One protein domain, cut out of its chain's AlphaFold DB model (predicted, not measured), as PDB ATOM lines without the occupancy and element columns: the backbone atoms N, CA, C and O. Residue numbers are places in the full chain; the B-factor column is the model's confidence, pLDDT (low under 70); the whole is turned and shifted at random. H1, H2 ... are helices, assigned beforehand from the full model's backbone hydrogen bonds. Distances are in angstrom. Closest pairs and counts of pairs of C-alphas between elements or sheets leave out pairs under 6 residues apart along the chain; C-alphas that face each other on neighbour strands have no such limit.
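Overview. This is residues 49 to 107 of the 161 residues of a protein of Palleronia marisminoris (UniProt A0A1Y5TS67). Three helices, each set about perpendicular to the other two, meet in a small core where the first turns of H2 come against H1 and H3. The rest of H2 reaches away from that core, residues 83 to 91 fold back toward it, and residues 100 to 107 run back past H1. The printed part has 59 residues with three named helices, in the order H1, H2, H3, and no named strand; the class is all helix. It is compact, with a radius of gyration of the C-alphas of 10.6 A, and rounded, spanning 30 by 25 by 23 A.

Arrangement. Start with H1, residues 52 to 65, and go on to H2, residues 69 to 82. They touch, about perpendicular at 75 degrees, through residues 58 to 62 alone of H1; look at the closest C-alphas, those of Lys 62 and Thr 72, 5.6 A apart. Next comes H3, residues 92 to 99, which touches residues 55 to 59 alone of H1, about perpendicular at 81 degrees; the closest C-alphas, of Ile 55 and Leu 95, are 6.5 A apart. H3 also touches residues 69 to 73 alone of H2, about perpendicular at 80 degrees, with the C-alphas of Arg 70 and Phe 92 closest at 5.9 A. The packing is mostly crossed, with no pair at a shallow tilt. In H1 and H3 every O i to N i+4 pair is within hydrogen-bond range; in H2, 9 of 10 are.

Along the chain. Find C-alpha 52 at (40.192, 43.920, -39.369); from there H1 runs 19.9 A to C-alpha 65. H2 begins at C-alpha 69, at (41.679, 39.112, -54.951), and also runs 19.9 A, to C-alpha 82. H3 runs 10.4 A from C-alpha 92 to C-alpha 99 at (39.261, 35.767, -45.500).

Size, cuts and confidence. The two C-alphas farthest apart, of Gly 84 and Arg 100, are 30.2 A apart. The printed part has no cut; the link from H1 to H2 is tight and that from H2 to H3 short. The mean pLDDT of the printed part is 89.8, and residue 107 is under 70.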
ATOM      1  N   GLY A  49      50.458  44.396 -37.934       82.31
ATOM      2  CA  GLY A  49      49.646  43.750 -38.961       82.31
ATOM      3  C   GLY A  49      48.607  44.704 -39.555       82.31
ATOM      4  O   GLY A  49      48.537  45.883 -39.220       82.31
ATOM      5  N   TYR A  50      47.740  44.168 -40.405       89.12
ATOM      6  CA  TYR A  50      46.571  44.882 -40.921       89.12
ATOM      7  C   TYR A  50      45.384  44.728 -39.972       89.12
ATOM      8  O   TYR A  50      45.117  43.616 -39.488       89.12
ATOM      9  N   SER A  51      44.680  45.831 -39.708       90.12
ATOM     10  CA  SER A  51      43.473  45.818 -38.879       90.12
ATOM     11  C   SER A  51      42.350  45.034 -39.555       90.12
ATOM     12  O   SER A  51      42.342  44.864 -40.776       90.12
ATOM     13  N   ASP A  52      41.359  44.590 -38.787       89.50
ATOM     14  CA  ASP A  52      40.192  43.920 -39.369       89.50
ATOM     15  C   ASP A  52      39.386  44.865 -40.278       89.50
ATOM     16  O   ASP A  52      38.850  44.416 -41.289       89.50
ATOM     17  N   ALA A  53      39.398  46.178 -40.005       89.88
ATOM     18  CA  ALA A  53      38.763  47.195 -40.846       89.88
ATOM     19  C   ALA A  53      39.392  47.275 -42.247       89.88
ATOM     20  O   ALA A  53      38.673  47.283 -43.246       89.88
ATOM     21  N   SER A  54      40.727  47.259 -42.344       91.69
ATOM     22  CA  SER A  54      41.421  47.269 -43.643       91.69
ATOM     23  C   SER A  54      41.140  45.998 -44.458       91.69
ATOM     24  O   SER A  54      40.859  46.066 -45.656       91.69
ATOM     25  N   ILE A  55      41.125  44.828 -43.805       92.56
ATOM     26  CA  ILE A  55      40.777  43.560 -44.457       92.56
ATOM     27  C   ILE A  55      39.315  43.581 -44.911       92.56
ATOM     28  O   ILE A  55      39.030  43.193 -46.045       92.56
ATOM     29  N   GLN A  56      38.395  44.055 -44.066       91.94
ATOM     30  CA  GLN A  56      36.983  44.185 -44.411       91.94
ATOM     31  C   GLN A  56      36.798  45.103 -45.621       91.94
ATOM     32  O   GLN A  56      36.138  44.699 -46.570       91.94
ATOM     33  N   ALA A  57      37.441  46.274 -45.658       91.12
ATOM     34  CA  ALA A  57      37.366  47.196 -46.793       91.12
ATOM     35  C   ALA A  57      37.813  46.541 -48.114       91.12
ATOM     36  O   ALA A  57      37.134  46.665 -49.142       91.12
ATOM     37  N   CYS A  58      38.916  45.783 -48.091       93.06
ATOM     38  CA  CYS A  58      39.368  45.032 -49.261       93.06
ATOM     39  C   CYS A  58      38.351  43.968 -49.689       93.06
ATOM     40  O   CYS A  58      38.034  43.863 -50.873       93.06
ATOM     41  N   GLN A  59      37.811  43.188 -48.750       91.81
ATOM     42  CA  GLN A  59      36.871  42.117 -49.090       91.81
ATOM     43  C   GLN A  59      35.501  42.636 -49.526       91.81
ATOM     44  O   GLN A  59      34.893  42.062 -50.428       91.81
ATOM     45  N   THR A  60      35.045  43.747 -48.958       91.06
ATOM     46  CA  THR A  60      33.843  44.447 -49.409       91.06
ATOM     47  C   THR A  60      34.039  44.964 -50.830       91.06
ATOM     48  O   THR A  60      33.197  44.710 -51.682       91.06
ATOM     49  N   SER A  61      35.186  45.578 -51.140       90.81
ATOM     50  CA  SER A  61      35.503  46.011 -52.512       90.81
ATOM     51  C   SER A  61      35.505  44.830 -53.487       90.81
ATOM     52  O   SER A  61      34.885  44.879 -54.546       90.81
ATOM     53  N   LYS A  62      36.141  43.719 -53.107       91.94
ATOM     54  CA  LYS A  62      36.127  42.481 -53.893       91.94
ATOM     55  C   LYS A  62      34.699  42.013 -54.194       91.94
ATOM     56  O   LYS A  62      34.399  41.693 -55.342       91.94
ATOM     57  N   ALA A  63      33.842  41.960 -53.175       90.06
ATOM     58  CA  ALA A  63      32.469  41.477 -53.290       90.06
ATOM     59  C   ALA A  63      31.582  42.422 -54.115       90.06
ATOM     60  O   ALA A  63      30.882  41.957 -55.009       90.06
ATOM     61  N   LEU A  64      31.654  43.733 -53.865       88.25
ATOM     62  CA  LEU A  64      30.840  44.743 -54.551       88.25
ATOM     63  C   LEU A  64      31.142  44.825 -56.050       88.25
ATOM     64  O   LEU A  64      30.231  44.991 -56.854       88.25
ATOM     65  N   PHE A  65      32.414  44.693 -56.426       88.25
ATOM     66  CA  PHE A  65      32.850  44.826 -57.818       88.25
ATOM     67  C   PHE A  65      33.098  43.483 -58.520       88.25
ATOM     68  O   PHE A  65      33.528  43.469 -59.672       88.25
ATOM     69  N   GLY A  66      32.867  42.352 -57.842       91.50
ATOM     70  CA  GLY A  66      33.098  41.016 -58.402       91.50
ATOM     71  C   GLY A  66      34.553  40.755 -58.816       91.50
ATOM     72  O   GLY A  66      34.807  40.010 -59.761       91.50
ATOM     73  N   LEU A  67      35.521  41.387 -58.145       92.56
ATOM     74  CA  LEU A  67      36.927  41.349 -58.550       92.56
ATOM     75  C   LEU A  67      37.646  40.095 -58.019       92.56
ATOM     76  O   LEU A  67      37.411  39.658 -56.889       92.56
ATOM     77  N   PRO A  68      38.626  39.544 -58.755       93.62
ATOM     78  CA  PRO A  68      39.618  38.643 -58.183       93.62
ATOM     79  C   PRO A  68      40.438  39.337 -57.082       93.62
ATOM     80  O   PRO A  68      40.722  40.535 -57.146       93.62
ATOM     81  N   LEU A  69      40.911  38.575 -56.090       90.88
ATOM     82  CA  LEU A  69      41.679  39.112 -54.951       90.88
ATOM     83  C   LEU A  69      42.937  39.893 -55.372       90.88
ATOM     84  O   LEU A  69      43.223  40.937 -54.799       90.88
ATOM     85  N   ARG A  70      43.672  39.429 -56.393       91.75
ATOM     86  CA  ARG A  70      44.864  40.137 -56.906       91.75
ATOM     87  C   ARG A  70      44.526  41.462 -57.592       91.75
ATOM     88  O   ARG A  70      45.327  42.385 -57.566       91.75
ATOM     89  N   GLN A  71      43.354  41.558 -58.210       94.94
ATOM     90  CA  GLN A  71      42.891  42.809 -58.806       94.94
ATOM     91  C   GLN A  71      42.374  43.761 -57.726       94.94
ATOM     92  O   GLN A  71      42.609  44.962 -57.797       94.94
ATOM     93  N   THR A  72      41.746  43.209 -56.685       94.62
ATOM     94  CA  THR A  72      41.260  43.959 -55.522       94.62
ATOM     95  C   THR A  72      42.387  44.741 -54.849       94.62
ATOM     96  O   THR A  72      42.191  45.907 -54.527       94.62
ATOM     97  N   THR A  73      43.580  44.156 -54.683       94.69
ATOM     98  CA  THR A  73      44.712  44.866 -54.058       94.69
ATOM     99  C   THR A  73      45.118  46.111 -54.851       94.69
ATOM    100  O   THR A  73      45.283  47.179 -54.272       94.69
ATOM    101  N   GLY A  74      45.220  46.006 -56.181       95.00
ATOM    102  CA  GLY A  74      45.542  47.152 -57.042       95.00
ATOM    103  C   GLY A  74      44.412  48.184 -57.116       95.00
ATOM    104  O   GLY A  74      44.661  49.390 -57.106       95.00
ATOM    105  N   PHE A  75      43.164  47.716 -57.135       94.25
ATOM    106  CA  PHE A  75      41.982  48.572 -57.131       94.25
ATOM    107  C   PHE A  75      41.887  49.406 -55.846       94.25
ATOM    108  O   PHE A  75      41.792  50.629 -55.919       94.25
ATOM    109  N   VAL A  76      42.011  48.776 -54.673       94.69
ATOM    110  CA  VAL A  76      41.990  49.476 -53.378       94.69
ATOM    111  C   VAL A  76      43.167  50.443 -53.255       94.69
ATOM    112  O   VAL A  76      42.968  51.573 -52.827       94.69
ATOM    113  N   ALA A  77      44.368  50.060 -53.701       94.69
ATOM    114  CA  ALA A  77      45.523  50.965 -53.704       94.69
ATOM    115  C   ALA A  77      45.265  52.225 -54.546       94.69
ATOM    116  O   ALA A  77      45.636  53.331 -54.160       94.69
ATOM    117  N   SER A  78      44.583  52.066 -55.683       94.31
ATOM    118  CA  SER A  78      44.224  53.188 -56.554       94.31
ATOM    119  C   SER A  78      43.184  54.100 -55.902       94.31
ATOM    120  O   SER A  78      43.305  55.319 -55.990       94.31
ATOM    121  N   LEU A  79      42.196  53.519 -55.215       93.06
ATOM    122  CA  LEU A  79      41.188  54.271 -54.470       93.06
ATOM    123  C   LEU A  79      41.794  55.066 -53.307       93.06
ATOM    124  O   LEU A  79      41.459  56.233 -53.138       93.06
ATOM    125  N   LEU A  80      42.713  54.471 -52.541       93.25
ATOM    126  CA  LEU A  80      43.401  55.155 -51.441       93.25
ATOM    127  C   LEU A  80      44.260  56.315 -51.947       93.25
ATOM    128  O   LEU A  80      44.186  57.417 -51.409       93.25
ATOM    129  N   LYS A  81      44.989  56.106 -53.051       93.69
ATOM    130  CA  LYS A  81      45.746  57.173 -53.715       93.69
ATOM    131  C   LYS A  81      44.840  58.312 -54.184       93.69
ATOM    132  O   LYS A  81      45.196  59.474 -54.018       93.69
ATOM    133  N   LEU A  82      43.675  57.993 -54.754       91.88
ATOM    134  CA  LEU A  82      42.693  58.994 -55.178       91.88
ATOM    135  C   LEU A  82      42.103  59.759 -53.983       91.88
ATOM    136  O   LEU A  82      41.848  60.954 -54.091       91.88
ATOM    137  N   ALA A  83      41.932  59.083 -52.846       90.19
ATOM    138  CA  ALA A  83      41.489  59.680 -51.590       90.19
ATOM    139  C   ALA A  83      42.593  60.467 -50.853       90.19
ATOM    140  O   ALA A  83      42.314  61.065 -49.817       90.19
ATOM    141  N   GLY A  84      43.835  60.480 -51.358       92.00
ATOM    142  CA  GLY A  84      44.965  61.159 -50.717       92.00
ATOM    143  C   GLY A  84      45.476  60.470 -49.446       92.00
ATOM    144  O   GLY A  84      46.099  61.120 -48.612       92.00
ATOM    145  N   LEU A  85      45.207  59.172 -49.284       91.94
ATOM    146  CA  LEU A  85      45.594  58.384 -48.114       91.94
ATOM    147  C   LEU A  85      46.804  57.507 -48.441       91.94
ATOM    148  O   LEU A  85      46.740  56.661 -49.334       91.94
ATOM    149  N   ASP A  86      47.892  57.666 -47.687       90.81
ATOM    150  CA  ASP A  86      49.122  56.871 -47.840       90.81
ATOM    151  C   ASP A  86      49.080  55.579 -47.006       90.81
ATOM    152  O   ASP A  86      49.986  55.245 -46.241       90.81
ATOM    153  N   TRP A  87      47.958  54.864 -47.084       92.12
ATOM    154  CA  TRP A  87      47.775  53.613 -46.356       92.12
ATOM    155  C   TRP A  87      48.253  52.418 -47.188       92.12
ATOM    156  O   TRP A  87      47.800  52.240 -48.324       92.12
ATOM    157  N   PRO A  88      49.114  51.541 -46.640       91.31
ATOM    158  CA  PRO A  88      49.547  50.355 -47.362       91.31
ATOM    159  C   PRO A  88      48.387  49.370 -47.512       91.31
ATOM    160  O   PRO A  88      47.593  49.169 -46.594       91.31
ATOM    161  N   VAL A  89      48.290  48.716 -48.668       92.75
ATOM    162  CA  VAL A  89      47.239  47.723 -48.926       92.75
ATOM    163  C   VAL A  89      47.731  46.324 -48.551       92.75
ATOM    164  O   VAL A  89      48.834  45.950 -48.960       92.75
ATOM    165  N   PRO A  90      46.920  45.516 -47.837       92.19
ATOM    166  CA  PRO A  90      47.250  44.124 -47.564       92.19
ATOM    167  C   PRO A  90      47.556  43.345 -48.843       92.19
ATOM    168  O   PRO A  90      46.827  43.422 -49.833       92.19
ATOM    169  N   ASP A  91      48.620  42.547 -48.816       90.94
ATOM    170  CA  ASP A  91      48.979  41.709 -49.949       90.94
ATOM    171  C   ASP A  91      47.980  40.549 -50.135       90.94
ATOM    172  O   ASP A  91      47.212  40.176 -49.239       90.94
ATOM    173  N   PHE A  92      48.012  39.928 -51.316       90.25
ATOM    174  CA  PHE A  92      47.138  38.799 -51.646       90.25
ATOM    175  C   PHE A  92      47.220  37.673 -50.603       90.25
ATOM    176  O   PHE A  92      46.197  37.085 -50.247       90.25
ATOM    177  N   SER A  93      48.424  37.367 -50.105       89.75
ATOM    178  CA  SER A  93      48.613  36.268 -49.159       89.75
ATOM    179  C   SER A  93      47.948  36.561 -47.810       89.75
ATOM    180  O   SER A  93      47.303  35.680 -47.233       89.75
ATOM    181  N   THR A  94      48.016  37.806 -47.336       89.88
ATOM    182  CA  THR A  94      47.344  38.251 -46.113       89.88
ATOM    183  C   THR A  94      45.831  38.237 -46.261       89.88
ATOM    184  O   THR A  94      45.153  37.672 -45.399       89.88
ATOM    185  N   LEU A  95      45.297  38.763 -47.368       91.56
ATOM    186  CA  LEU A  95      43.855  38.739 -47.628       91.56
ATOM    187  C   LEU A  95      43.313  37.307 -47.687       91.56
ATOM    188  O   LEU A  95      42.320  37.007 -47.031       91.56
ATOM    189  N   CYS A  96      43.992  36.399 -48.395       90.62
ATOM    190  CA  CYS A  96      43.604  34.987 -48.483       90.62
ATOM    191  C   CYS A  96      43.565  34.286 -47.121       90.62
ATOM    192  O   CYS A  96      42.664  33.490 -46.854       90.62
ATOM    193  N   ARG A  97      44.547  34.553 -46.251       89.38
ATOM    194  CA  ARG A  97      44.586  33.971 -44.901       89.38
ATOM    195  C   ARG A  97      43.453  34.513 -44.034       89.38
ATOM    196  O   ARG A  97      42.740  33.727 -43.416       89.38
ATOM    197  N   ARG A  98      43.256  35.834 -44.036       89.25
ATOM    198  CA  ARG A  98      42.263  36.514 -43.190       89.25
ATOM    199  C   ARG A  98      40.824  36.326 -43.674       89.25
ATOM    200  O   ARG A  98      39.919  36.363 -42.851       89.25
ATOM    201  N   GLN A  99      40.601  36.043 -44.962       86.81
ATOM    202  CA  GLN A  99      39.261  35.767 -45.500       86.81
ATOM    203  C   GLN A  99      38.582  34.569 -44.825       86.81
ATOM    204  O   GLN A  99      37.364  34.534 -44.732       86.81
ATOM    205  N   ARG A 100      39.360  33.577 -44.373       83.62
ATOM    206  CA  ARG A 100      38.803  32.383 -43.720       83.62
ATOM    207  C   ARG A 100      38.239  32.670 -42.333       83.62
ATOM    208  O   ARG A 100      37.369  31.944 -41.878       83.62
ATOM    209  N   THR A 101      38.775  33.681 -41.659       81.62
ATOM    210  CA  THR A 101      38.472  33.972 -40.253       81.62
ATOM    211  C   THR A 101      37.587  35.198 -40.085       81.62
ATOM    212  O   THR A 101      36.917  35.321 -39.068       81.62
ATOM    213  N   LEU A 102      37.613  36.126 -41.044       83.75
ATOM    214  CA  LEU A 102      36.883  37.382 -40.956       83.75
ATOM    215  C   LEU A 102      35.510  37.257 -41.623       83.75
ATOM    216  O   LEU A 102      35.419  37.033 -42.831       83.75
ATOM    217  N   VAL A 103      34.450  37.458 -40.843       82.31
ATOM    218  CA  VAL A 103      33.090  37.612 -41.366       82.31
ATOM    219  C   VAL A 103      32.955  39.027 -41.920       82.31
ATOM    220  O   VAL A 103      33.009  39.998 -41.173       82.31
ATOM    221  N   VAL A 104      32.812  39.145 -43.240       80.38
ATOM    222  CA  VAL A 104      32.686  40.441 -43.916       80.38
ATOM    223  C   VAL A 104      31.277  40.971 -43.709       80.38
ATOM    224  O   VAL A 104      30.309  40.367 -44.170       80.38
ATOM    225  N   GLN A 105      31.166  42.113 -43.042       79.50
ATOM    226  CA  GLN A 105      29.903  42.826 -42.918       79.50
ATOM    227  C   GLN A 105      29.787  43.852 -44.044       79.50
ATOM    228  O   GLN A 105      30.618  44.752 -44.171       79.50
ATOM    229  N   ILE A 106      28.744  43.714 -44.861       76.06
ATOM    230  CA  ILE A 106      28.332  44.723 -45.840       76.06
ATOM    231  C   ILE A 106      26.997  45.275 -45.335       76.06
ATOM    232  O   ILE A 106      25.948  44.742 -45.698       76.06
ATOM    233  N   PRO A 107      27.013  46.255 -44.414       68.81
ATOM    234  CA  PRO A 107      25.782  46.850 -43.926       68.81
ATOM    235  C   PRO A 107      25.087  47.572 -45.083       68.81
ATOM    236  O   PRO A 107      25.583  48.567 -45.610       68.81
TER     237      PRO A 107